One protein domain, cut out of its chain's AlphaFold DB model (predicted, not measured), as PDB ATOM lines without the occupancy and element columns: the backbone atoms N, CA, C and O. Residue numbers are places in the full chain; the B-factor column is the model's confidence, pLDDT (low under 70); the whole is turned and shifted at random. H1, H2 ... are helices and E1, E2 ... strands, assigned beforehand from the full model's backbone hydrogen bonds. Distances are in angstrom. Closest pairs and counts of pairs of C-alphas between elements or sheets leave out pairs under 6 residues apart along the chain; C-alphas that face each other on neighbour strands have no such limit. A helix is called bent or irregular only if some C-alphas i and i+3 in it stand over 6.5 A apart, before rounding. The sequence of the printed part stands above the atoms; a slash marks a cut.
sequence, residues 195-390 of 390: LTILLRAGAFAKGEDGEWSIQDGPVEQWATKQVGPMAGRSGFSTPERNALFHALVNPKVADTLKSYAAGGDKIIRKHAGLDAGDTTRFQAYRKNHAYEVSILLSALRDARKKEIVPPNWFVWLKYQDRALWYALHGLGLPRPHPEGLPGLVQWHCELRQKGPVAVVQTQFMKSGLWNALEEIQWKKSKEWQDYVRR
ATOM      1  N   LEU A 195      28.653   6.320  15.666       92.00
ATOM      2  CA  LEU A 195      28.994   5.976  14.279       92.00
ATOM      3  C   LEU A 195      27.991   4.995  13.677       92.00
ATOM      4  O   LEU A 195      27.445   5.244  12.608       92.00
ATOM      5  N   THR A 196      27.707   3.901  14.381       90.62
ATOM      6  CA  THR A 196      26.769   2.882  13.917       90.62
ATOM      7  C   THR A 196      25.363   3.459  13.731       90.62
ATOM      8  O   THR A 196      24.659   3.052  12.812       90.62
ATOM      9  N   ILE A 197      24.946   4.405  14.580       90.50
ATOM     10  CA  ILE A 197      23.666   5.112  14.432       90.50
ATOM     11  C   ILE A 197      23.652   5.928  13.142       90.50
ATOM     12  O   ILE A 197      22.746   5.751  12.332       90.50
ATOM     13  N   LEU A 198      24.661   6.773  12.934       91.88
ATOM     14  CA  LEU A 198      24.729   7.670  11.781       91.88
ATOM     15  C   LEU A 198      24.865   6.907  10.459       91.88
ATOM     16  O   LEU A 198      24.194   7.239   9.484       91.88
ATOM     17  N   LEU A 199      25.639   5.821  10.446       91.25
ATOM     18  CA  LEU A 199      25.729   4.910   9.304       91.25
ATOM     19  C   LEU A 199      24.380   4.248   8.994       91.25
ATOM     20  O   LEU A 199      23.961   4.212   7.842       91.25
ATOM     21  N   ARG A 200      23.668   3.746  10.013       90.50
ATOM     22  CA  ARG A 200      22.345   3.117   9.831       90.50
ATOM     23  C   ARG A 200      21.264   4.105   9.424       90.50
ATOM     24  O   ARG A 200      20.316   3.703   8.759       90.50
ATOM     25  N   ALA A 201      21.383   5.354   9.859       91.38
ATOM     26  CA  ALA A 201      20.502   6.423   9.428       91.38
ATOM     27  C   ALA A 201      20.769   6.822   7.970       91.38
ATOM     28  O   ALA A 201      19.901   7.439   7.374       91.38
ATOM     29  N   GLY A 202      21.924   6.474   7.386       92.06
ATOM     30  CA  GLY A 202      22.330   6.993   6.078       92.06
ATOM     31  C   GLY A 202      22.683   8.479   6.144       92.06
ATOM     32  O   GLY A 202      22.450   9.218   5.200       92.06
ATOM     33  N   ALA A 203      23.200   8.935   7.288       93.06
ATOM     34  CA  ALA A 203      23.422  10.352   7.553       93.06
ATOM     35  C   ALA A 203      24.664  10.926   6.857       93.06
ATOM     36  O   ALA A 203      24.834  12.137   6.846       93.06
ATOM     37  N   PHE A 204      25.548  10.091   6.310       92.69
ATOM     38  CA  PHE A 204      26.789  10.545   5.691       92.69
ATOM     39  C   PHE A 204      26.636  10.723   4.188       92.69
ATOM     40  O   PHE A 204      26.311   9.766   3.484       92.69
ATOM     41  N   ALA A 205      26.992  11.909   3.705       92.12
ATOM     42  CA  ALA A 205      27.149  12.181   2.285       92.12
ATOM     43  C   ALA A 205      28.488  12.852   2.000       92.12
ATOM     44  O   ALA A 205      29.066  13.520   2.858       92.12
ATOM     45  N   LYS A 206      28.982  12.635   0.783       91.19
ATOM     46  CA  LYS A 206      30.214  13.239   0.294       91.19
ATOM     47  C   LYS A 206      29.863  14.555  -0.400       91.19
ATOM     48  O   LYS A 206      29.037  14.551  -1.309       91.19
ATOM     49  N   GLY A 207      30.440  15.657   0.069       88.94
ATOM     50  CA  GLY A 207      30.307  16.971  -0.560       88.94
ATOM     51  C   GLY A 207      31.129  17.084  -1.845       88.94
ATOM     52  O   GLY A 207      31.895  16.177  -2.186       88.94
ATOM     53  N   GLU A 208      30.990  18.216  -2.534       88.56
ATOM     54  CA  GLU A 208      31.726  18.521  -3.774       88.56
ATOM     55  C   GLU A 208      33.246  18.552  -3.549       88.56
ATOM     56  O   GLU A 208      34.000  18.008  -4.352       88.56
ATOM     57  N   ASP A 209      33.681  19.034  -2.382       88.00
ATOM     58  CA  ASP A 209      35.090  19.077  -1.954       88.00
ATOM     59  C   ASP A 209      35.671  17.686  -1.629       88.00
ATOM     60  O   ASP A 209      36.835  17.528  -1.260       88.00
ATOM     61  N   GLY A 210      34.843  16.643  -1.709       86.81
ATOM     62  CA  GLY A 210      35.198  15.275  -1.368       86.81
ATOM     63  C   GLY A 210      35.211  14.970   0.134       86.81
ATOM     64  O   GLY A 210      35.428  13.811   0.506       86.81
ATOM     65  N   GLU A 211      34.938  15.959   0.989       87.94
ATOM     66  CA  GLU A 211      34.763  15.765   2.427       87.94
ATOM     67  C   GLU A 211      33.405  15.140   2.771       87.94
ATOM     68  O   GLU A 211      32.394  15.359   2.105       87.94
ATOM     69  N   TRP A 212      33.379  14.337   3.835       87.25
ATOM     70  CA  TRP A 212      32.159  13.701   4.330       87.25
ATOM     71  C   TRP A 212      31.482  14.580   5.377       87.25
ATOM     72  O   TRP A 212      32.103  14.911   6.388       87.25
ATOM     73  N   SER A 213      30.200  14.876   5.179       89.56
ATOM     74  CA  SER A 213      29.382  15.665   6.099       89.56
ATOM     75  C   SER A 213      28.122  14.910   6.535       89.56
ATOM     76  O   SER A 213      27.688  13.946   5.893       89.56
ATOM     77  N   ILE A 214      27.552  15.330   7.672       91.31
ATOM     78  CA  ILE A 214      26.278  14.804   8.175       91.31
ATOM     79  C   ILE A 214      25.114  15.584   7.562       91.31
ATOM     80  O   ILE A 214      24.954  16.782   7.821       91.31
ATOM     81  N   GLN A 215      24.261  14.868   6.836       92.81
ATOM     82  CA  GLN A 215      22.984  15.349   6.328       92.81
ATOM     83  C   GLN A 215      21.928  15.423   7.434       92.81
ATOM     84  O   GLN A 215      21.828  14.528   8.275       92.81
ATOM     85  N   ASP A 216      21.101  16.467   7.393       92.50
ATOM     86  CA  ASP A 216      20.046  16.678   8.386       92.50
ATOM     87  C   ASP A 216      18.907  15.674   8.220       92.50
ATOM     88  O   ASP A 216      18.632  14.910   9.143       92.50
ATOM     89  N   GLY A 217      18.312  15.583   7.028       95.00
ATOM     90  CA  GLY A 217      17.113  14.771   6.777       95.00
ATOM     91  C   GLY A 217      17.153  13.344   7.355       95.00
ATOM     92  O   GLY A 217      16.233  12.968   8.087       95.00
ATOM     93  N   PRO A 218      18.206  12.540   7.113       95.31
ATOM     94  CA  PRO A 218      18.283  11.189   7.667       95.31
ATOM     95  C   PRO A 218      18.410  11.156   9.201       95.31
ATOM     96  O   PRO A 218      17.828  10.288   9.863       95.31
ATOM     97  N   VAL A 219      19.123  12.121   9.795       93.69
ATOM     98  CA  VAL A 219      19.223  12.272  11.257       93.69
ATOM     99  C   VAL A 219      17.875  12.665  11.849       93.69
ATOM    100  O   VAL A 219      17.489  12.119  12.880       93.69
ATOM    101  N   GLU A 220      17.129  13.552  11.193       94.88
ATOM    102  CA  GLU A 220      15.802  13.979  11.640       94.88
ATOM    103  C   GLU A 220      14.788  12.837  11.619       94.88
ATOM    104  O   GLU A 220      14.044  12.644  12.585       94.88
ATOM    105  N   GLN A 221      14.788  12.031  10.556       95.69
ATOM    106  CA  GLN A 221      13.935  10.847  10.454       95.69
ATOM    107  C   GLN A 221      14.257   9.834  11.556       95.69
ATOM    108  O   GLN A 221      13.354   9.314  12.221       95.69
ATOM    109  N   TRP A 222      15.548   9.575  11.789       95.06
ATOM    110  CA  TRP A 222      15.984   8.702  12.873       95.06
ATOM    111  C   TRP A 222      15.567   9.252  14.243       95.06
ATOM    112  O   TRP A 222      14.967   8.523  15.035       95.06
ATOM    113  N   ALA A 223      15.833  10.530  14.510       95.75
ATOM    114  CA  ALA A 223      15.510  11.199  15.764       95.75
ATOM    115  C   ALA A 223      14.008  11.171  16.055       95.75
ATOM    116  O   ALA A 223      13.599  10.779  17.147       95.75
ATOM    117  N   THR A 224      13.184  11.504  15.061       95.94
ATOM    118  CA  THR A 224      11.719  11.478  15.165       95.94
ATOM    119  C   THR A 224      11.224  10.082  15.533       95.94
ATOM    120  O   THR A 224      10.387   9.926  16.423       95.94
ATOM    121  N   LYS A 225      11.809   9.041  14.927       95.31
ATOM    122  CA  LYS A 225      11.503   7.651  15.272       95.31
ATOM    123  C   LYS A 225      11.888   7.299  16.716       95.31
ATOM    124  O   LYS A 225      11.145   6.565  17.360       95.31
ATOM    125  N   GLN A 226      13.024   7.792  17.221       94.50
ATOM    126  CA  GLN A 226      13.463   7.531  18.601       94.50
ATOM    127  C   GLN A 226      12.632   8.284  19.649       94.50
ATOM    128  O   GLN A 226      12.365   7.736  20.716       94.50
ATOM    129  N   VAL A 227      12.221   9.527  19.367       96.88
ATOM    130  CA  VAL A 227      11.312  10.284  20.249       96.88
ATOM    131  C   VAL A 227       9.965   9.560  20.359       96.88
ATOM    132  O   VAL A 227       9.386   9.459  21.445       96.88
ATOM    133  N   GLY A 228       9.506   8.983  19.249       95.44
ATOM    134  CA  GLY A 228       8.278   8.208  19.193       95.44
ATOM    135  C   GLY A 228       7.027   9.093  19.132       95.44
ATOM    136  O   GLY A 228       7.101  10.258  18.738       95.44
ATOM    137  N   PRO A 229       5.852   8.542  19.473       96.75
ATOM    138  CA  PRO A 229       4.583   9.234  19.288       96.75
ATOM    139  C   PRO A 229       4.407  10.427  20.232       96.75
ATOM    140  O   PRO A 229       4.876  10.447  21.377       96.75
ATOM    141  N   MET A 230       3.667  11.416  19.734       97.19
ATOM    142  CA  MET A 230       3.143  12.506  20.550       97.19
ATOM    143  C   MET A 230       2.122  11.978  21.563       97.19
ATOM    144  O   MET A 230       1.431  10.990  21.315       97.19
ATOM    145  N   ALA A 231       2.005  12.663  22.695       94.75
ATOM    146  CA  ALA A 231       1.088  12.304  23.762       94.75
ATOM    147  C   ALA A 231      -0.378  12.402  23.304       94.75
ATOM    148  O   ALA A 231      -0.874  13.479  22.945       94.75
ATOM    149  N   GLY A 232      -1.078  11.265  23.360       91.62
ATOM    150  CA  GLY A 232      -2.495  11.153  23.031       91.62
ATOM    151  C   GLY A 232      -3.419  11.902  23.999       91.62
ATOM    152  O   GLY A 232      -2.989  12.554  24.951       91.62
ATOM    153  N   ARG A 233      -4.735  11.815  23.761       89.25
ATOM    154  CA  ARG A 233      -5.733  12.498  24.603       89.25
ATOM    155  C   ARG A 233      -5.979  11.838  25.949       89.25
ATOM    156  O   ARG A 233      -6.366  12.556  26.851       89.25
ATOM    157  N   SER A 234      -5.802  10.531  26.097       89.00
ATOM    158  CA  SER A 234      -6.245   9.789  27.293       89.00
ATOM    159  C   SER A 234      -5.215   8.788  27.818       89.00
ATOM    160  O   SER A 234      -5.535   7.976  28.676       89.00
ATOM    161  N   GLY A 235      -3.984   8.833  27.312       93.12
ATOM    162  CA  GLY A 235      -2.911   7.948  27.741       93.12
ATOM    163  C   GLY A 235      -1.854   7.763  26.664       93.12
ATOM    164  O   GLY A 235      -1.742   8.571  25.738       93.12
ATOM    165  N   PHE A 236      -1.091   6.687  26.819       96.62
ATOM    166  CA  PHE A 236       0.018   6.329  25.950       96.62
ATOM    167  C   PHE A 236      -0.401   5.338  24.866       96.62
ATOM    168  O   PHE A 236      -1.331   4.547  25.032       96.62
ATOM    169  N   SER A 237       0.352   5.364  23.773       95.25
ATOM    170  CA  SER A 237       0.207   4.522  22.588       95.25
ATOM    171  C   SER A 237       0.373   3.026  22.860       95.25
ATOM    172  O   SER A 237      -0.181   2.215  22.120       95.25
ATOM    173  N   THR A 238       1.116   2.646  23.907       94.38
ATOM    174  CA  THR A 238       1.391   1.241  24.229       94.38
ATOM    175  C   THR A 238       1.043   0.881  25.680       94.38
ATOM    176  O   THR A 238       1.222   1.705  26.587       94.38
ATOM    177  N   PRO A 239       0.597  -0.367  25.940       93.69
ATOM    178  CA  PRO A 239       0.370  -0.883  27.293       93.69
ATOM    179  C   PRO A 239       1.590  -0.754  28.208       93.69
ATOM    180  O   PRO A 239       1.456  -0.475  29.394       93.69
ATOM    181  N   GLU A 240       2.791  -0.932  27.663       94.25
ATOM    182  CA  GLU A 240       4.055  -0.842  28.392       94.25
ATOM    183  C   GLU A 240       4.290   0.566  28.939       94.25
ATOM    184  O   GLU A 240       4.712   0.729  30.085       94.25
ATOM    185  N   ARG A 241       3.981   1.587  28.132       96.88
ATOM    186  CA  ARG A 241       4.089   2.994  28.524       96.88
ATOM    187  C   ARG A 241       3.006   3.375  29.535       96.88
ATOM    188  O   ARG A 241       3.330   4.034  30.520       96.88
ATOM    189  N   ASN A 242       1.771   2.897  29.351       96.81
ATOM    190  CA  ASN A 242       0.681   3.079  30.321       96.81
ATOM    191  C   ASN A 242       1.030   2.459  31.683       96.81
ATOM    192  O   ASN A 242       0.954   3.136  32.707       96.81
ATOM    193  N   ALA A 243       1.494   1.208  31.693       96.06
ATOM    194  CA  ALA A 243       1.929   0.528  32.908       96.06
ATOM    195  C   ALA A 243       3.099   1.264  33.573       96.06
ATOM    196  O   ALA A 243       3.045   1.549  34.769       96.06
ATOM    197  N   LEU A 244       4.144   1.625  32.818       97.38
ATOM    198  CA  LEU A 244       5.263   2.384  33.375       97.38
ATOM    199  C   LEU A 244       4.782   3.691  34.013       97.38
ATOM    200  O   LEU A 244       5.178   3.988  35.136       97.38
ATOM    201  N   PHE A 245       3.921   4.449  33.333       98.06
ATOM    202  CA  PHE A 245       3.391   5.689  33.883       98.06
ATOM    203  C   PHE A 245       2.630   5.457  35.185       98.06
ATOM    204  O   PHE A 245       2.977   6.090  36.180       98.06
ATOM    205  N   HIS A 246       1.682   4.508  35.204       97.19
ATOM    206  CA  HIS A 246       0.959   4.109  36.415       97.19
ATOM    207  C   HIS A 246       1.939   3.811  37.555       97.19
ATOM    208  O   HIS A 246       1.800   4.335  38.658       97.19
ATOM    209  N   ALA A 247       2.987   3.020  37.292       96.75
ATOM    210  CA  ALA A 247       3.985   2.701  38.305       96.75
ATOM    211  C   ALA A 247       4.722   3.935  38.829       96.75
ATOM    212  O   ALA A 247       4.930   4.023  40.032       96.75
ATOM    213  N   LEU A 248       5.096   4.880  37.963       97.69
ATOM    214  CA  LEU A 248       5.835   6.089  38.344       97.69
ATOM    215  C   LEU A 248       4.986   7.100  39.124       97.69
ATOM    216  O   LEU A 248       5.527   7.850  39.936       97.69
ATOM    217  N   VAL A 249       3.673   7.136  38.895       96.94
ATOM    218  CA  VAL A 249       2.766   8.040  39.620       96.94
ATOM    219  C   VAL A 249       2.137   7.409  40.864       96.94
ATOM    220  O   VAL A 249       1.558   8.121  41.690       96.94
ATOM    221  N   ASN A 250       2.266   6.091  41.030       95.69
ATOM    222  CA  ASN A 250       1.794   5.369  42.205       95.69
ATOM    223  C   ASN A 250       2.546   5.825  43.476       95.69
ATOM    224  O   ASN A 250       3.755   6.019  43.424       95.69
ATOM    225  N   PRO A 251       1.895   5.962  44.646       94.06
ATOM    226  CA  PRO A 251       2.600   6.258  45.897       94.06
ATOM    227  C   PRO A 251       3.656   5.213  46.296       94.06
ATOM    228  O   PRO A 251       4.609   5.553  46.986       94.06
ATOM    229  N   LYS A 252       3.486   3.954  45.871       95.38
ATOM    230  CA  LYS A 252       4.409   2.834  46.101       95.38
ATOM    231  C   LYS A 252       5.091   2.438  44.788       95.38
ATOM    232  O   LYS A 252       4.862   1.340  44.263       95.38
ATOM    233  N   VAL A 253       5.890   3.348  44.225       95.38
ATOM    234  CA  VAL A 253       6.537   3.161  42.910       95.38
ATOM    235  C   VAL A 253       7.413   1.900  42.916       95.38
ATOM    236  O   VAL A 253       7.290   1.057  42.022       95.38
ATOM    237  N   ALA A 254       8.222   1.707  43.960       93.38
ATOM    238  CA  ALA A 254       9.122   0.569  44.108       93.38
ATOM    239  C   ALA A 254       8.416  -0.785  44.035       93.38
ATOM    240  O   ALA A 254       8.819  -1.668  43.272       93.38
ATOM    241  N   ASP A 255       7.361  -0.953  44.828       94.00
ATOM    242  CA  ASP A 255       6.616  -2.209  44.899       94.00
ATOM    243  C   ASP A 255       5.888  -2.481  43.584       94.00
ATOM    244  O   ASP A 255       5.904  -3.608  43.081       94.00
ATOM    245  N   THR A 256       5.333  -1.433  42.971       94.56
ATOM    246  CA  THR A 256       4.635  -1.537  41.687       94.56
ATOM    247  C   THR A 256       5.590  -1.998  40.582       94.56
ATOM    248  O   THR A 256       5.314  -2.993  39.907       94.56
ATOM    249  N   LEU A 257       6.764  -1.370  40.444       94.31
ATOM    250  CA  LEU A 257       7.758  -1.753  39.433       94.31
ATOM    251  C   LEU A 257       8.308  -3.170  39.651       94.31
ATOM    252  O   LEU A 257       8.434  -3.941  38.694       94.31
ATOM    253  N   LYS A 258       8.585  -3.556  40.905       90.81
ATOM    254  CA  LYS A 258       9.000  -4.929  41.243       90.81
ATOM    255  C   LYS A 258       7.919  -5.945  40.879       90.81
ATOM    256  O   LYS A 258       8.248  -7.013  40.357       90.81
ATOM    257  N   SER A 259       6.643  -5.618  41.100       91.69
ATOM    258  CA  SER A 259       5.529  -6.499  40.736       91.69
ATOM    259  C   SER A 259       5.429  -6.701  39.220       91.69
ATOM    260  O   SER A 259       5.221  -7.826  38.766       91.69
ATOM    261  N   TYR A 260       5.676  -5.659  38.420       92.25
ATOM    262  CA  TYR A 260       5.686  -5.762  36.959       92.25
ATOM    263  C   TYR A 260       6.850  -6.602  36.453       92.25
ATOM    264  O   TYR A 260       6.658  -7.468  35.598       92.25
ATOM    265  N   ALA A 261       8.037  -6.432  37.030       88.38
ATOM    266  CA  ALA A 261       9.164  -7.298  36.722       88.38
ATOM    267  C   ALA A 261       8.869  -8.775  37.056       88.38
ATOM    268  O   ALA A 261       9.145  -9.667  36.245       88.38
ATOM    269  N   ALA A 262       8.244  -9.030  38.213       87.94
ATOM    270  CA  ALA A 262       7.837 -10.365  38.639       87.94
ATOM    271  C   ALA A 262       6.772 -10.980  37.724       87.94
ATOM    272  O   ALA A 262       6.911 -12.122  37.287       87.94
ATOM    273  N   GLY A 263       5.719 -10.235  37.397       84.12
ATOM    274  CA  GLY A 263       4.583 -10.734  36.626       84.12
ATOM    275  C   GLY A 263       4.780 -10.768  35.115       84.12
ATOM    276  O   GLY A 263       4.142 -11.574  34.439       84.12
ATOM    277  N   GLY A 264       5.673  -9.927  34.584       84.50
ATOM    278  CA  GLY A 264       5.875  -9.751  33.146       84.50
ATOM    279  C   GLY A 264       4.629  -9.249  32.419       84.50
ATOM    280  O   GLY A 264       3.766  -8.589  33.003       84.50
ATOM    281  N   ASP A 265       4.517  -9.622  31.144       84.12
ATOM    282  CA  ASP A 265       3.491  -9.139  30.213       84.12
ATOM    283  C   ASP A 265       2.058  -9.321  30.728       84.12
ATOM    284  O   ASP A 265       1.198  -8.486  30.465       84.12
ATOM    285  N   LYS A 266       1.785 -10.379  31.508       87.56
ATOM    286  CA  LYS A 266       0.447 -10.621  32.073       87.56
ATOM    287  C   LYS A 266       0.001  -9.485  32.993       87.56
ATOM    288  O   LYS A 266      -1.175  -9.142  32.979       87.56
ATOM    289  N   ILE A 267       0.902  -8.942  33.814       87.81
ATOM    290  CA  ILE A 267       0.564  -7.833  34.715       87.81
ATOM    291  C   ILE A 267       0.595  -6.509  33.955       87.81
ATOM    292  O   ILE A 267      -0.330  -5.722  34.110       87.81
ATOM    293  N   ILE A 268       1.581  -6.303  33.079       89.06
ATOM    294  CA  ILE A 268       1.684  -5.090  32.251       89.06
ATOM    295  C   ILE A 268       0.395  -4.876  31.442       89.06
ATOM    296  O   ILE A 268      -0.185  -3.797  31.474       89.06
ATOM    297  N   ARG A 269      -0.134  -5.931  30.810       89.12
ATOM    298  CA  ARG A 269      -1.377  -5.864  30.023       89.12
ATOM    299  C   ARG A 269      -2.634  -5.578  30.844       89.12
ATOM    300  O   ARG A 269      -3.621  -5.138  30.265       89.12
ATOM    301  N   LYS A 270      -2.631  -5.790  32.166       90.31
ATOM    302  CA  LYS A 270      -3.756  -5.350  33.014       90.31
ATOM    303  C   LYS A 270      -3.861  -3.827  33.069       90.31
ATOM    304  O   LYS A 270      -4.951  -3.313  33.270       90.31
ATOM    305  N   HIS A 271      -2.749  -3.133  32.846       87.62
ATOM    306  CA  HIS A 271      -2.668  -1.678  32.761       87.62
ATOM    307  C   HIS A 271      -2.558  -1.223  31.301       87.62
ATOM    308  O   HIS A 271      -1.813  -0.300  30.978       87.62
ATOM    309  N   ALA A 272      -3.281  -1.894  30.394       86.00
ATOM    310  CA  ALA A 272      -3.296  -1.525  28.980       86.00
ATOM    311  C   ALA A 272      -3.825  -0.103  28.743       86.00
ATOM    312  O   ALA A 272      -3.400   0.533  27.783       86.00
ATOM    313  N   GLY A 273      -4.695   0.394  29.626       91.25
ATOM    314  CA  GLY A 273      -5.124   1.790  29.689       91.25
ATOM    315  C   GLY A 273      -4.840   2.400  31.061       91.25
ATOM    316  O   GLY A 273      -4.623   1.680  32.037       91.25
ATOM    317  N   LEU A 274      -4.845   3.733  31.116       93.56
ATOM    318  CA  LEU A 274      -4.775   4.477  32.371       93.56
ATOM    319  C   LEU A 274      -6.136   4.453  33.070       93.56
ATOM    320  O   LEU A 274      -7.177   4.541  32.418       93.56
ATOM    321  N   ASP A 275      -6.131   4.371  34.399       93.81
ATOM    322  CA  ASP A 275      -7.346   4.597  35.179       93.81
ATOM    323  C   ASP A 275      -7.718   6.096  35.203       93.81
ATOM    324  O   ASP A 275      -6.999   6.950  34.675       93.81
ATOM    325  N   ALA A 276      -8.866   6.446  35.789       93.50
ATOM    326  CA  ALA A 276      -9.334   7.835  35.817       93.50
ATOM    327  C   ALA A 276      -8.376   8.781  36.579       93.50
ATOM    328  O   ALA A 276      -8.191   9.941  36.190       93.50
ATOM    329  N   GLY A 277      -7.737   8.288  37.646       94.50
ATOM    330  CA  GLY A 277      -6.796   9.066  38.450       94.50
ATOM    331  C   GLY A 277      -5.497   9.333  37.694       94.50
ATOM    332  O   GLY A 277      -5.033  10.473  37.608       94.50
ATOM    333  N   ASP A 278      -4.947   8.302  37.070       95.75
ATOM    334  CA  ASP A 278      -3.744   8.376  36.257       95.75
ATOM    335  C   ASP A 278      -3.979   9.162  34.975       95.75
ATOM    336  O   ASP A 278      -3.116   9.941  34.583       95.75
ATOM    337  N   THR A 279      -5.165   9.078  34.373       96.88
ATOM    338  CA  THR A 279      -5.540   9.931  33.235       96.88
ATOM    339  C   THR A 279      -5.487  11.409  33.620       96.88
ATOM    340  O   THR A 279      -4.957  12.228  32.869       96.88
ATOM    341  N   THR A 280      -5.972  11.764  34.814       96.88
ATOM    342  CA  THR A 280      -5.922  13.144  35.323       96.88
ATOM    343  C   THR A 280      -4.478  13.615  35.513       96.88
ATOM    344  O   THR A 280      -4.109  14.709  35.078       96.88
ATOM    345  N   ARG A 281      -3.624  12.769  36.100       97.00
ATOM    346  CA  ARG A 281      -2.188  13.056  36.261       97.00
ATOM    347  C   ARG A 281      -1.476  13.165  34.915       97.00
ATOM    348  O   ARG A 281      -0.656  14.057  34.724       97.00
ATOM    349  N   PHE A 282      -1.816  12.299  33.968       97.62
ATOM    350  CA  PHE A 282      -1.294  12.322  32.609       97.62
ATOM    351  C   PHE A 282      -1.629  13.646  31.909       97.62
ATOM    352  O   PHE A 282      -0.730  14.270  31.345       97.62
ATOM    353  N   GLN A 283      -2.869  14.146  32.026       97.12
ATOM    354  CA  GLN A 283      -3.220  15.469  31.488       97.12
ATOM    355  C   GLN A 283      -2.378  16.588  32.098       97.12
ATOM    356  O   GLN A 283      -2.009  17.526  31.392       97.12
ATOM    357  N   ALA A 284      -2.064  16.511  33.394       97.25
ATOM    358  CA  ALA A 284      -1.231  17.515  34.045       97.25
ATOM    359  C   ALA A 284       0.181  17.565  33.437       97.25
ATOM    360  O   ALA A 284       0.678  18.655  33.161       97.25
ATOM    361  N   TYR A 285       0.796  16.411  33.154       98.00
ATOM    362  CA  TYR A 285       2.086  16.365  32.457       98.00
ATOM    363  C   TYR A 285       1.987  16.843  31.006       98.00
ATOM    364  O   TYR A 285       2.850  17.590  30.549       98.00
ATOM    365  N   ARG A 286       0.917  16.476  30.298       97.06
ATOM    366  CA  ARG A 286       0.693  16.853  28.895       97.06
ATOM    367  C   ARG A 286       0.616  18.369  28.674       97.06
ATOM    368  O   ARG A 286       0.945  18.842  27.593       97.06
ATOM    369  N   LYS A 287       0.257  19.151  29.700       97.31
ATOM    370  CA  LYS A 287       0.312  20.625  29.643       97.31
ATOM    371  C   LYS A 287       1.718  21.176  29.399       97.31
ATOM    372  O   LYS A 287       1.827  22.285  28.900       97.31
ATOM    373  N   ASN A 288       2.763  20.424  29.751       98.06
ATOM    374  CA  ASN A 288       4.161  20.845  29.629       98.06
ATOM    375  C   ASN A 288       4.959  20.004  28.625       98.06
ATOM    376  O   ASN A 288       6.117  20.314  28.372       98.06
ATOM    377  N   HIS A 289       4.369  18.935  28.083       98.44
ATOM    378  CA  HIS A 289       5.081  17.921  27.313       98.44
ATOM    379  C   HIS A 289       4.253  17.466  26.113       98.44
ATOM    380  O   HIS A 289       3.111  17.032  26.269       98.44
ATOM    381  N   ALA A 290       4.831  17.554  24.915       98.12
ATOM    382  CA  ALA A 290       4.182  17.158  23.671       98.12
ATOM    383  C   ALA A 290       4.323  15.658  23.394       98.12
ATOM    384  O   ALA A 290       3.450  15.076  22.751       98.12
ATOM    385  N   TYR A 291       5.400  15.027  23.870       98.44
ATOM    386  CA  TYR A 291       5.736  13.639  23.556       98.44
ATOM    387  C   TYR A 291       5.567  12.689  24.737       98.44
ATOM    388  O   TYR A 291       5.764  13.026  25.902       98.44
ATOM    389  N   GLU A 292       5.239  11.439  24.428       98.31
ATOM    390  CA  GLU A 292       5.085  10.399  25.446       98.31
ATOM    391  C   GLU A 292       6.381  10.145  26.229       98.31
ATOM    392  O   GLU A 292       6.356   9.996  27.451       98.31
ATOM    393  N   VAL A 293       7.527  10.139  25.536       98.31
ATOM    394  CA  VAL A 293       8.844   9.944  26.163       98.31
ATOM    395  C   VAL A 293       9.159  11.045  27.173       98.31
ATOM    396  O   VAL A 293       9.680  10.757  28.250       98.31
ATOM    397  N   SER A 294       8.800  12.295  26.876       98.50
ATOM    398  CA  SER A 294       9.084  13.426  27.756       98.50
ATOM    399  C   SER A 294       8.143  13.475  28.959       98.50
ATOM    400  O   SER A 294       8.598  13.767  30.068       98.50
ATOM    401  N   ILE A 295       6.878  13.066  28.798       98.62
ATOM    402  CA  ILE A 295       5.973  12.819  29.931       98.62
ATOM    403  C   ILE A 295       6.568  11.763  30.871       98.62
ATOM    404  O   ILE A 295       6.641  11.992  32.078       98.62
ATOM    405  N   LEU A 296       7.024  10.624  30.340       98.62
ATOM    406  CA  LEU A 296       7.594   9.540  31.149       98.62
ATOM    407  C   LEU A 296       8.903   9.948  31.837       98.62
ATOM    408  O   LEU A 296       9.116   9.590  32.995       98.62
ATOM    409  N   LEU A 297       9.756  10.733  31.172       98.69
ATOM    410  CA  LEU A 297      10.966  11.305  31.772       98.69
ATOM    411  C   LEU A 297      10.637  12.246  32.937       98.69
ATOM    412  O   LEU A 297      11.260  12.155  33.997       98.69
ATOM    413  N   SER A 298       9.631  13.110  32.781       98.56
ATOM    414  CA  SER A 298       9.162  13.984  33.862       98.56
ATOM    415  C   SER A 298       8.532  13.208  35.016       98.56
ATOM    416  O   SER A 298       8.864  13.482  36.170       98.56
ATOM    417  N   ALA A 299       7.702  12.204  34.724       98.44
ATOM    418  CA  ALA A 299       7.128  11.326  35.739       98.44
ATOM    419  C   ALA A 299       8.222  10.574  36.514       98.44
ATOM    420  O   ALA A 299       8.190  10.533  37.741       98.44
ATOM    421  N   LEU A 300       9.247  10.051  35.825       98.50
ATOM    422  CA  LEU A 300      10.386   9.389  36.468       98.50
ATOM    423  C   LEU A 300      11.203  10.362  37.322       98.50
ATOM    424  O   LEU A 300      11.615  10.006  38.427       98.50
ATOM    425  N   ARG A 301      11.431  11.590  36.841       98.19
ATOM    426  CA  ARG A 301      12.104  12.632  37.627       98.19
ATOM    427  C   ARG A 301      11.348  12.909  38.925       98.19
ATOM    428  O   ARG A 301      11.980  13.012  39.971       98.19
ATOM    429  N   ASP A 302      10.025  13.028  38.871       97.94
ATOM    430  CA  ASP A 302       9.217  13.306  40.061       97.94
ATOM    431  C   ASP A 302       9.101  12.092  40.990       97.94
ATOM    432  O   ASP A 302       9.136  12.261  42.207       97.94
ATOM    433  N   ALA A 303       9.057  10.874  40.449       97.94
ATOM    434  CA  ALA A 303       9.141   9.644  41.234       97.94
ATOM    435  C   ALA A 303      10.466   9.565  42.014       97.94
ATOM    436  O   ALA A 303      10.468   9.300  43.215       97.94
ATOM    437  N   ARG A 304      11.590   9.902  41.366       97.56
ATOM    438  CA  ARG A 304      12.927   9.914  41.987       97.56
ATOM    439  C   ARG A 304      13.112  10.971  43.078       97.56
ATOM    440  O   ARG A 304      14.023  10.839  43.887       97.56
ATOM    441  N   LYS A 305      12.271  12.010  43.119       96.94
ATOM    442  CA  LYS A 305      12.248  12.961  44.244       96.94
ATOM    443  C   LYS A 305      11.614  12.358  45.498       96.94
ATOM    444  O   LYS A 305      11.887  12.838  46.591       96.94
ATOM    445  N   LYS A 306      10.739  11.359  45.341       95.69
ATOM    446  CA  LYS A 306       9.994  10.730  46.441       95.69
ATOM    447  C   LYS A 306      10.718   9.505  46.991       95.69
ATOM    448  O   LYS A 306      10.716   9.289  48.196       95.69
ATOM    449  N   GLU A 307      11.330   8.711  46.118       95.94
ATOM    450  CA  GLU A 307      12.025   7.479  46.494       95.94
ATOM    451  C   GLU A 307      13.132   7.102  45.497       95.94
ATOM    452  O   GLU A 307      13.268   7.684  44.419       95.94
ATOM    453  N   ILE A 308      13.942   6.101  45.846       93.75
ATOM    454  CA  ILE A 308      14.998   5.591  44.969       93.75
ATOM    455  C   ILE A 308      14.371   4.710  43.881       93.75
ATOM    456  O   ILE A 308      13.965   3.585  44.152       93.75
ATOM    457  N   VAL A 309      14.363   5.199  42.636       96.19
ATOM    458  CA  VAL A 309      13.846   4.472  41.461       96.19
ATOM    459  C   VAL A 309      14.986   4.175  40.472       96.19
ATOM    460  O   VAL A 309      15.245   4.968  39.549       96.19
ATOM    461  N   PRO A 310      15.720   3.060  40.654       94.69
ATOM    462  CA  PRO A 310      16.819   2.688  39.777       94.69
ATOM    463  C   PRO A 310      16.287   2.172  38.432       94.69
ATOM    464  O   PRO A 310      15.255   1.493  38.406       94.69
ATOM    465  N   PRO A 311      17.014   2.392  37.319       92.69
ATOM    466  CA  PRO A 311      16.630   1.860  36.014       92.69
ATOM    467  C   PRO A 311      16.343   0.360  36.049       92.69
ATOM    468  O   PRO A 311      15.363  -0.099  35.473       92.69
ATOM    469  N   ASN A 312      17.143  -0.405  36.800       91.44
ATOM    470  CA  ASN A 312      17.040  -1.863  36.869       91.44
ATOM    471  C   ASN A 312      15.617  -2.379  37.133       91.44
ATOM    472  O   ASN A 312      15.256  -3.422  36.601       91.44
ATOM    473  N   TRP A 313      14.780  -1.652  37.876       94.00
ATOM    474  CA  TRP A 313      13.416  -2.090  38.189       94.00
ATOM    475  C   TRP A 313      12.468  -2.138  36.987       94.00
ATOM    476  O   TRP A 313      11.484  -2.874  37.024       94.00
ATOM    477  N   PHE A 314      12.781  -1.433  35.900       94.75
ATOM    478  CA  PHE A 314      12.016  -1.466  34.655       94.75
ATOM    479  C   PHE A 314      12.824  -2.015  33.469       94.75
ATOM    480  O   PHE A 314      12.526  -1.711  32.321       94.75
ATOM    481  N   VAL A 315      13.810  -2.892  33.723       92.94
ATOM    482  CA  VAL A 315      14.615  -3.576  32.681       92.94
ATOM    483  C   VAL A 315      13.773  -4.316  31.641       92.94
ATOM    484  O   VAL A 315      14.213  -4.480  30.505       92.94
ATOM    485  N   TRP A 316      12.560  -4.747  31.992       91.31
ATOM    486  CA  TRP A 316      11.618  -5.337  31.036       91.31
ATOM    487  C   TRP A 316      11.338  -4.414  29.843       91.31
ATOM    488  O   TRP A 316      11.165  -4.905  28.730       91.31
ATOM    489  N   LEU A 317      11.384  -3.095  30.048       92.81
ATOM    490  CA  LEU A 317      11.157  -2.100  29.010       92.81
ATOM    491  C   LEU A 317      12.238  -2.133  27.930       92.81
ATOM    492  O   LEU A 317      11.921  -1.911  26.771       92.81
ATOM    493  N   LYS A 318      13.483  -2.501  28.262       92.19
ATOM    494  CA  LYS A 318      14.583  -2.624  27.287       92.19
ATOM    495  C   LYS A 318      14.214  -3.513  26.096       92.19
ATOM    496  O   LYS A 318      14.665  -3.267  24.980       92.19
ATOM    497  N   TYR A 319      13.437  -4.564  26.353       87.06
ATOM    498  CA  TYR A 319      13.057  -5.561  25.356       87.06
ATOM    499  C   TYR A 319      11.777  -5.199  24.591       87.06
ATOM    500  O   TYR A 319      11.514  -5.822  23.568       87.06
ATOM    501  N   GLN A 320      11.013  -4.214  25.070       88.50
ATOM    502  CA  GLN A 320       9.759  -3.765  24.457       88.50
ATOM    503  C   GLN A 320       9.933  -2.423  23.730       88.50
ATOM    504  O   GLN A 320       9.545  -2.275  22.577       88.50
ATOM    505  N   ASP A 321      10.578  -1.459  24.389       92.06
ATOM    506  CA  ASP A 321      10.858  -0.117  23.887       92.06
ATOM    507  C   ASP A 321      12.272   0.308  24.313       92.06
ATOM    508  O   ASP A 321      12.521   0.892  25.374       92.06
ATOM    509  N   ARG A 322      13.237  -0.052  23.467       92.06
ATOM    510  CA  ARG A 322      14.667   0.149  23.716       92.06
ATOM    511  C   ARG A 322      15.063   1.628  23.754       92.06
ATOM    512  O   ARG A 322      15.898   2.003  24.578       92.06
ATOM    513  N   ALA A 323      14.471   2.444  22.883       93.69
ATOM    514  CA  ALA A 323      14.737   3.878  22.798       93.69
ATOM    515  C   ALA A 323      14.308   4.577  24.093       93.69
ATOM    516  O   ALA A 323      15.108   5.254  24.743       93.69
ATOM    517  N   LEU A 324      13.072   4.311  24.527       96.69
ATOM    518  CA  LEU A 324      12.532   4.821  25.781       96.69
ATOM    519  C   LEU A 324      13.339   4.333  26.988       96.69
ATOM    520  O   LEU A 324      13.665   5.128  27.868       96.69
ATOM    521  N   TRP A 325      13.705   3.049  27.028       96.31
ATOM    522  CA  TRP A 325      14.550   2.503  28.090       96.31
ATOM    523  C   TRP A 325      15.865   3.279  28.236       96.31
ATOM    524  O   TRP A 325      16.223   3.674  29.347       96.31
ATOM    525  N   TYR A 326      16.572   3.541  27.132       96.38
ATOM    526  CA  TYR A 326      17.821   4.300  27.180       96.38
ATOM    527  C   TYR A 326      17.621   5.772  27.521       96.38
ATOM    528  O   TYR A 326      18.460   6.326  28.233       96.38
ATOM    529  N   ALA A 327      16.522   6.392  27.083       97.19
ATOM    530  CA  ALA A 327      16.188   7.758  27.472       97.19
ATOM    531  C   ALA A 327      15.991   7.855  28.996       97.19
ATOM    532  O   ALA A 327      16.638   8.660  29.663       97.19
ATOM    533  N   LEU A 328      15.178   6.966  29.576       97.75
ATOM    534  CA  LEU A 328      14.928   6.908  31.024       97.75
ATOM    535  C   LEU A 328      16.187   6.550  31.825       97.75
ATOM    536  O   LEU A 328      16.408   7.076  32.915       97.75
ATOM    537  N   HIS A 329      17.026   5.660  31.291       96.06
ATOM    538  CA  HIS A 329      18.308   5.314  31.899       96.06
ATOM    539  C   HIS A 329      19.297   6.488  31.859       96.06
ATOM    540  O   HIS A 329      20.097   6.648  32.778       96.06
ATOM    541  N   GLY A 330      19.260   7.302  30.803       95.50
ATOM    542  CA  GLY A 330      20.098   8.489  30.656       95.50
ATOM    543  C   GLY A 330      19.691   9.651  31.563       95.50
ATOM    544  O   GLY A 330      20.486  10.566  31.765       95.50
ATOM    545  N   LEU A 331      18.493   9.616  32.153       96.50
ATOM    546  CA  LEU A 331      18.018  10.663  33.050       96.50
ATOM    547  C   LEU A 331      18.921  10.780  34.291       96.50
ATOM    548  O   LEU A 331      18.945   9.878  35.134       96.50
ATOM    549  N   GLY A 332      19.610  11.917  34.417       91.94
ATOM    550  CA  GLY A 332      20.560  12.206  35.498       91.94
ATOM    551  C   GLY A 332      22.014  11.830  35.192       91.94
ATOM    552  O   GLY A 332      22.877  12.047  36.036       91.94
ATOM    553  N   LEU A 333      22.302  11.288  34.003       92.50
ATOM    554  CA  LEU A 333      23.672  11.044  33.554       92.50
ATOM    555  C   LEU A 333      24.215  12.263  32.790       92.50
ATOM    556  O   LEU A 333      23.479  12.854  31.999       92.50
ATOM    557  N   PRO A 334      25.505  12.612  32.954       88.75
ATOM    558  CA  PRO A 334      26.116  13.721  32.218       88.75
ATOM    559  C   PRO A 334      26.267  13.419  30.720       88.75
ATOM    560  O   PRO A 334      26.253  14.326  29.897       88.75
ATOM    561  N   ARG A 335      26.415  12.136  30.363       88.62
ATOM    562  CA  ARG A 335      26.531  11.652  28.984       88.62
ATOM    563  C   ARG A 335      25.515  10.527  28.775       88.62
ATOM    564  O   ARG A 335      25.775   9.401  29.204       88.62
ATOM    565  N   PRO A 336      24.333  10.820  28.211       92.25
ATOM    566  CA  PRO A 336      23.315   9.805  27.995       92.25
ATOM    567  C   PRO A 336      23.686   8.873  26.839       92.25
ATOM    568  O   PRO A 336      24.552   9.165  26.014       92.25
ATOM    569  N   HIS A 337      22.991   7.740  26.766       92.94
ATOM    570  CA  HIS A 337      23.165   6.788  25.673       92.94
ATOM    571  C   HIS A 337      22.684   7.390  24.344       92.94
ATOM    572  O   HIS A 337      21.571   7.921  24.314       92.94
ATOM    573  N   PRO A 338      23.441   7.245  23.239       93.38
ATOM    574  CA  PRO A 338      23.080   7.820  21.940       93.38
ATOM    575  C   PRO A 338      21.681   7.432  21.443       93.38
ATOM    576  O   PRO A 338      20.970   8.263  20.892       93.38
ATOM    577  N   GLU A 339      21.241   6.193  21.691       93.25
ATOM    578  CA  GLU A 339      19.899   5.718  21.308       93.25
ATOM    579  C   GLU A 339      18.760   6.438  22.050       93.25
ATOM    580  O   GLU A 339      17.680   6.614  21.498       93.25
ATOM    581  N   GLY A 340      18.991   6.850  23.301       95.00
ATOM    582  CA  GLY A 340      18.010   7.565  24.124       95.00
ATOM    583  C   GLY A 340      18.126   9.088  24.043       95.00
ATOM    584  O   GLY A 340      17.295   9.797  24.616       95.00
ATOM    585  N   LEU A 341      19.155   9.597  23.355       95.69
ATOM    586  CA  LEU A 341      19.457  11.023  23.260       95.69
ATOM    587  C   LEU A 341      18.286  11.843  22.691       95.69
ATOM    588  O   LEU A 341      17.980  12.872  23.292       95.69
ATOM    589  N   PRO A 342      17.574  11.411  21.628       96.69
ATOM    590  CA  PRO A 342      16.486  12.209  21.064       96.69
ATOM    591  C   PRO A 342      15.365  12.520  22.057       96.69
ATOM    592  O   PRO A 342      14.936  13.668  22.172       96.69
ATOM    593  N   GLY A 343      14.937  11.523  22.838       97.19
ATOM    594  CA  GLY A 343      13.906  11.711  23.861       97.19
ATOM    595  C   GLY A 343      14.347  12.646  24.991       97.19
ATOM    596  O   GLY A 343      13.559  13.471  25.450       97.19
ATOM    597  N   LEU A 344      15.615  12.560  25.411       97.69
ATOM    598  CA  LEU A 344      16.180  13.436  26.444       97.69
ATOM    599  C   LEU A 344      16.327  14.880  25.968       97.69
ATOM    600  O   LEU A 344      15.962  15.794  26.704       97.69
ATOM    601  N   VAL A 345      16.831  15.090  24.750       97.19
ATOM    602  CA  VAL A 345      16.944  16.424  24.146       97.19
ATOM    603  C   VAL A 345      15.568  17.072  24.062       97.19
ATOM    604  O   VAL A 345      15.396  18.184  24.557       97.19
ATOM    605  N   GLN A 346      14.572  16.352  23.534       98.06
ATOM    606  CA  GLN A 346      13.208  16.867  23.435       98.06
ATOM    607  C   GLN A 346      12.653  17.264  24.808       98.06
ATOM    608  O   GLN A 346      12.130  18.364  24.980       98.06
ATOM    609  N   TRP A 347      12.822  16.398  25.810       98.38
ATOM    610  CA  TRP A 347      12.406  16.674  27.181       98.38
ATOM    611  C   TRP A 347      13.102  17.905  27.778       98.38
ATOM    612  O   TRP A 347      12.449  18.737  28.406       98.38
ATOM    613  N   HIS A 348      14.408  18.074  27.558       97.50
ATOM    614  CA  HIS A 348      15.141  19.255  28.017       97.50
ATOM    615  C   HIS A 348      14.666  20.546  27.342       97.50
ATOM    616  O   HIS A 348      14.549  21.573  28.016       97.50
ATOM    617  N   CYS A 349      14.360  20.503  26.045       97.88
ATOM    618  CA  CYS A 349      13.795  21.638  25.321       97.88
ATOM    619  C   CYS A 349      12.427  22.039  25.889       97.88
ATOM    620  O   CYS A 349      12.221  23.211  26.199       97.88
ATOM    621  N   GLU A 350      11.539  21.073  26.131       98.31
ATOM    622  CA  GLU A 350      10.227  21.313  26.748       98.31
ATOM    623  C   GLU A 350      10.336  21.891  28.164       98.31
ATOM    624  O   GLU A 350       9.631  22.837  28.517       98.31
ATOM    625  N   LEU A 351      11.275  21.389  28.975       97.94
ATOM    626  CA  LEU A 351      11.539  21.948  30.302       97.94
ATOM    627  C   LEU A 351      12.031  23.394  30.243       97.94
ATOM    628  O   LEU A 351      11.616  24.210  31.066       97.94
ATOM    629  N   ARG A 352      12.915  23.712  29.291       97.50
ATOM    630  CA  ARG A 352      13.453  25.065  29.113       97.50
ATOM    631  C   ARG A 352      12.378  26.033  28.624       97.50
ATOM    632  O   ARG A 352      12.334  27.166  29.093       97.50
ATOM    633  N   GLN A 353      11.506  25.575  27.729       97.12
ATOM    634  CA  GLN A 353      10.380  26.350  27.214       97.12
ATOM    635  C   GLN A 353       9.217  26.457  28.214       97.12
ATOM    636  O   GLN A 353       8.378  27.343  28.070       97.12
ATOM    637  N   LYS A 354       9.175  25.591  29.240       96.56
ATOM    638  CA  LYS A 354       8.051  25.448  30.185       96.56
ATOM    639  C   LYS A 354       6.726  25.177  29.461       96.56
ATOM    640  O   LYS A 354       5.684  25.706  29.836       96.56
ATOM    641  N   GLY A 355       6.784  24.368  28.408       97.25
ATOM    642  CA  GLY A 355       5.639  24.089  27.554       97.25
ATOM    643  C   GLY A 355       5.925  22.985  26.536       97.25
ATOM    644  O   GLY A 355       7.086  22.636  26.311       97.25
ATOM    645  N   PRO A 356       4.869  22.434  25.917       97.56
ATOM    646  CA  PRO A 356       4.990  21.351  24.958       97.56
ATOM    647  C   PRO A 356       5.642  21.863  23.670       97.56
ATOM    648  O   PRO A 356       5.255  22.901  23.135       97.56
ATOM    649  N   VAL A 357       6.601  21.103  23.142       97.75
ATOM    650  CA  VAL A 357       7.293  21.424  21.889       97.75
ATOM    651  C   VAL A 357       6.922  20.370  20.861       97.75
ATOM    652  O   VAL A 357       7.355  19.229  20.963       97.75
ATOM    653  N   ALA A 358       6.098  20.743  19.881       96.12
ATOM    654  CA  ALA A 358       5.591  19.807  18.874       96.12
ATOM    655  C   ALA A 358       6.625  19.433  17.800       96.12
ATOM    656  O   ALA A 358       6.481  18.403  17.154       96.12
ATOM    657  N   VAL A 359       7.651  20.262  17.597       96.56
ATOM    658  CA  VAL A 359       8.718  20.014  16.619       96.56
ATOM    659  C   VAL A 359       9.887  19.319  17.312       96.56
ATOM    660  O   VAL A 359      10.368  19.792  18.348       96.56
ATOM    661  N   VAL A 360      10.359  18.211  16.741       96.62
ATOM    662  CA  VAL A 360      11.521  17.474  17.255       96.62
ATOM    663  C   VAL A 360      12.783  18.325  17.106       96.62
ATOM    664  O   VAL A 360      13.093  18.789  16.014       96.62
ATOM    665  N   GLN A 361      13.520  18.527  18.198       95.81
ATOM    666  CA  GLN A 361      14.700  19.403  18.229       95.81
ATOM    667  C   GLN A 361      15.981  18.654  17.828       95.81
ATOM    668  O   GLN A 361      16.784  18.241  18.667       95.81
ATOM    669  N   THR A 362      16.150  18.426  16.529       94.31
ATOM    670  CA  THR A 362      17.189  17.573  15.917       94.31
ATOM    671  C   THR A 362      18.576  18.207  15.914       94.31
ATOM    672  O   THR A 362      19.579  17.496  16.020       94.31
ATOM    673  N   GLN A 363      18.655  19.536  15.903       93.69
ATOM    674  CA  GLN A 363      19.901  20.294  15.840       93.69
ATOM    675  C   GLN A 363      20.858  19.977  17.003       93.69
ATOM    676  O   GLN A 363      22.051  19.762  16.791       93.69
ATOM    677  N   PHE A 364      20.335  19.854  18.228       93.44
ATOM    678  CA  PHE A 364      21.148  19.524  19.407       93.44
ATOM    679  C   PHE A 364      21.606  18.063  19.403       93.44
ATOM    680  O   PHE A 364      22.664  17.730  19.933       93.44
ATOM    681  N   MET A 365      20.812  17.174  18.802       91.38
ATOM    682  CA  MET A 365      21.172  15.763  18.677       91.38
ATOM    683  C   MET A 365      22.303  15.591  17.672       91.38
ATOM    684  O   MET A 365      23.263  14.881  17.957       91.38
ATOM    685  N   LYS A 366      22.203  16.273  16.523       91.94
ATOM    686  CA  LYS A 366      23.238  16.280  15.490       91.94
ATOM    687  C   LYS A 366      24.564  16.759  16.063       91.94
ATOM    688  O   LYS A 366      25.553  16.043  15.939       91.94
ATOM    689  N   SER A 367      24.575  17.914  16.733       91.88
ATOM    690  CA  SER A 367      25.814  18.441  17.316       91.88
ATOM    691  C   SER A 367      26.386  17.491  18.371       91.88
ATOM    692  O   SER A 367      27.582  17.229  18.374       91.88
ATOM    693  N   GLY A 368      25.541  16.911  19.231       91.00
ATOM    694  CA  GLY A 368      25.979  15.957  20.250       91.00
ATOM    695  C   GLY A 368      26.578  14.674  19.664       91.00
ATOM    696  O   GLY A 368      27.624  14.220  20.123       91.00
ATOM    697  N   LEU A 369      25.944  14.102  18.635       91.62
ATOM    698  CA  LEU A 369      26.447  12.913  17.942       91.62
ATOM    699  C   LEU A 369      27.734  13.202  17.170       91.62
ATOM    700  O   LEU A 369      28.633  12.364  17.173       91.62
ATOM    701  N   TRP A 370      27.828  14.368  16.530       90.69
ATOM    702  CA  TRP A 370      29.016  14.778  15.789       90.69
ATOM    703  C   TRP A 370      30.212  15.000  16.709       90.69
ATOM    704  O   TRP A 370      31.256  14.395  16.494       90.69
ATOM    705  N   ASN A 371      30.036  15.754  17.794       90.69
ATOM    706  CA  ASN A 371      31.103  15.978  18.769       90.69
ATOM    707  C   ASN A 371      31.587  14.647  19.370       90.69
ATOM    708  O   ASN A 371      32.786  14.402  19.463       90.69
ATOM    709  N   ALA A 372      30.657  13.744  19.708       90.56
ATOM    710  CA  ALA A 372      31.000  12.411  20.205       90.56
ATOM    711  C   ALA A 372      31.736  11.555  19.161       90.56
ATOM    712  O   ALA A 372      32.516  10.677  19.526       90.56
ATOM    713  N   LEU A 373      31.481  11.778  17.869       90.25
ATOM    714  CA  LEU A 373      32.244  11.143  16.805       90.25
ATOM    715  C   LEU A 373      33.641  11.725  16.680       90.25
ATOM    716  O   LEU A 373      34.570  10.939  16.584       90.25
ATOM    717  N   GLU A 374      33.797  13.046  16.663       88.38
ATOM    718  CA  GLU A 374      35.097  13.708  16.489       88.38
ATOM    719  C   GLU A 374      36.087  13.387  17.612       88.38
ATOM    720  O   GLU A 374      37.284  13.263  17.352       88.38
ATOM    721  N   GLU A 375      35.600  13.152  18.835       87.88
ATOM    722  CA  GLU A 375      36.418  12.644  19.948       87.88
ATOM    723  C   GLU A 375      37.050  11.272  19.646       87.88
ATOM    724  O   GLU A 375      38.053  10.878  20.246       87.88
ATOM    725  N   ILE A 376      36.474  10.525  18.709       83.31
ATOM    726  CA  ILE A 376      36.890   9.183  18.334       83.31
ATOM    727  C   ILE A 376      37.569   9.288  16.967       83.31
ATOM    728  O   ILE A 376      37.086   9.955  16.061       83.31
ATOM    729  N   GLN A 377      38.694   8.605  16.744       83.31
ATOM    730  CA  GLN A 377      39.324   8.540  15.413       83.31
ATOM    731  C   GLN A 377      38.497   7.657  14.451       83.31
ATOM    732  O   GLN A 377      38.989   6.679  13.891       83.31
ATOM    733  N   TRP A 378      37.213   7.975  14.274       85.06
ATOM    734  CA  TRP A 378      36.179   7.159  13.645       85.06
ATOM    735  C   TRP A 378      36.495   6.832  12.186       85.06
ATOM    736  O   TRP A 378      36.203   5.725  11.739       85.06
ATOM    737  N   LYS A 379      37.200   7.726  11.480       87.00
ATOM    738  CA  LYS A 379      37.700   7.491  10.115       87.00
ATOM    739  C   LYS A 379      38.670   6.301  10.020       87.00
ATOM    740  O   LYS A 379      38.806   5.703   8.958       87.00
ATOM    741  N   LYS A 380      39.333   5.926  11.121       89.06
ATOM    742  CA  LYS A 380      40.208   4.740  11.199       89.06
ATOM    743  C   LYS A 380      39.462   3.471  11.615       89.06
ATOM    744  O   LYS A 380      40.050   2.394  11.621       89.06
ATOM    745  N   SER A 381      38.191   3.580  12.000       89.00
ATOM    746  CA  SER A 381      37.410   2.426  12.439       89.00
ATOM    747  C   SER A 381      37.096   1.495  11.269       89.00
ATOM    748  O   SER A 381      36.857   1.933  10.142       89.00
ATOM    749  N   LYS A 382      37.047   0.190  11.554       89.81
ATOM    750  CA  LYS A 382      36.673  -0.823  10.562       89.81
ATOM    751  C   LYS A 382      35.267  -0.582  10.001       89.81
ATOM    752  O   LYS A 382      35.073  -0.697   8.799       89.81
ATOM    753  N   GLU A 383      34.313  -0.200  10.856       86.44
ATOM    754  CA  GLU A 383      32.927   0.077  10.444       86.44
ATOM    755  C   GLU A 383      32.852   1.178   9.382       86.44
ATOM    756  O   GLU A 383      32.120   1.040   8.405       86.44
ATOM    757  N   TRP A 384      33.640   2.245   9.542       89.88
ATOM    758  CA  TRP A 384      33.713   3.318   8.556       89.88
ATOM    759  C   TRP A 384      34.377   2.872   7.251       89.88
ATOM    760  O   TRP A 384      33.857   3.137   6.170       89.88
ATOM    761  N   GLN A 385      35.510   2.170   7.338       91.81
ATOM    762  CA  GLN A 385      36.205   1.666   6.148       91.81
ATOM    763  C   GLN A 385      35.322   0.718   5.332       91.81
ATOM    764  O   GLN A 385      35.324   0.782   4.106       91.81
ATOM    765  N   ASP A 386      34.547  -0.132   6.007       89.38
ATOM    766  CA  ASP A 386      33.601  -1.041   5.366       89.38
ATOM    767  C   ASP A 386      32.416  -0.289   4.733       89.38
ATOM    768  O   ASP A 386      31.878  -0.763   3.737       89.38
ATOM    769  N   TYR A 387      32.008   0.862   5.283       89.19
ATOM    770  CA  TYR A 387      30.972   1.719   4.697       89.19
ATOM    771  C   TYR A 387      31.458   2.421   3.426       89.19
ATOM    772  O   TYR A 387      30.780   2.348   2.415       89.19
ATOM    773  N   VAL A 388      32.643   3.037   3.454       89.50
ATOM    774  CA  VAL A 388      33.192   3.793   2.307       89.50
ATOM    775  C   VAL A 388      33.536   2.895   1.112       89.50
ATOM    776  O   VAL A 388      33.587   3.371  -0.016       89.50
ATOM    777  N   ARG A 389      33.813   1.605   1.343       89.31
ATOM    778  CA  ARG A 389      34.093   0.632   0.271       89.31
ATOM    779  C   ARG A 389      32.845   0.119  -0.452       89.31
ATOM    780  O   ARG A 389      33.005  -0.509  -1.494       89.31
ATOM    781  N   ARG A 390      31.661   0.275   0.142       81.19
ATOM    782  CA  ARG A 390      30.381  -0.094  -0.477       81.19
ATOM    783  C   ARG A 390      29.904   1.045  -1.356       81.19
ATOM    784  O   ARG A 390      29.297   0.713  -2.393       81.19
TER     785      ARG A 390
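What this domain is: This is residues 195 to 390 of the 390 residues of an uncharacterized protein of mine drainage metagenome (UniProt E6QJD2). This is an elongated stack of mostly crossed helices, with H9 and H10 in the middle and H3, H4, H5, H6, H7 and H8 towards one end. H1, H11, H12 and the small hairpin of E1 and E2 make the other end, and H2 joins it to the middle. The printed part has 196 residues, with twelve named helices and two named strands in the order H1 E1 E2 H2 and then H3 to H12; its class is mostly helix, and its one sheet, E1 - E2, is antiparallel. It is compact, with a radius of gyration of the C-alphas of 18.5 A and spans of 59 by 34 by 26 A.

How they stand to each other: E1, residues 204 to 206, and E2, residues 212 to 214, form a hairpin; N 205 and O 213 are within hydrogen-bond range at 3.1 A. E2 is near H11, residues 362 to 374, with 5 pairs of C-alphas within 10 A. H1, residues 195 to 201, only just touches H12, residues 382 to 388, with 3 pairs of C-alphas within 8 A, closest Thr 196 and Glu 383 at 7.6 A. H2, residues 216 to 227, touches H1 with residues 218 to 222 alone, closest C-alphas Ala 201 and Pro 218 at 5.5 A. H10, residues 338 to 353, touches H2 about perpendicular at 84 degrees with residues 339 to 346 alone, closest C-alphas Val 227 and Gly 343 at 4.7 A. H9, residues 322 to 330, touches residues 339 to 344 alone of H10; the closest C-alphas, Ala 327 and Gly 340, are 3.8 A apart. H8, residues 311 to 319, forms a helical hairpin with H9, at a shallow tilt of 20 degrees, opposite ways. H7, residues 292 to 306, touches H3, residues 239 to 249, at a shallow tilt of 29 degrees, the same way, closest C-alphas Leu 248 and Ala 303 at 5.6 A. H3 also touches H4, residues 253 to 263, H5, residues 265 to 271, and H6, residues 276 to 286. Every O i to N i+4 pair is within hydrogen-bond range in H1, H2, H3, H4, H6, H9, H11 and H12, against 10 of 11 in H7, 10 of 12 in H10, 1 of 3 in H5 and 0 of 5 in H8; O i to N i+3 pairs are within range in 3 of 4 in H5 and 5 of 6 in H8.

Where its parts are: H1 begins at C-alpha 195 (28.994, 5.976, 14.279), and H12 ends at C-alpha 388 (33.192, 3.793, 2.307). H10 measures 23.1 A, H7 21.6 A and H11 18.3 A. H8 and H10 are irregular: C-alphas 313 and 316 are 8.1 A apart, and C-alphas 339 and 342 are 7.3 A apart.

The domain as a whole: The two C-alphas farthest apart, Asp 209 and Ala 276, are 59.4 A apart. The printed part has no cut, and the link from H2 to H3 is long, with 11 residues. The mean pLDDT of the printed part is 93.5, and no printed residue is under 70.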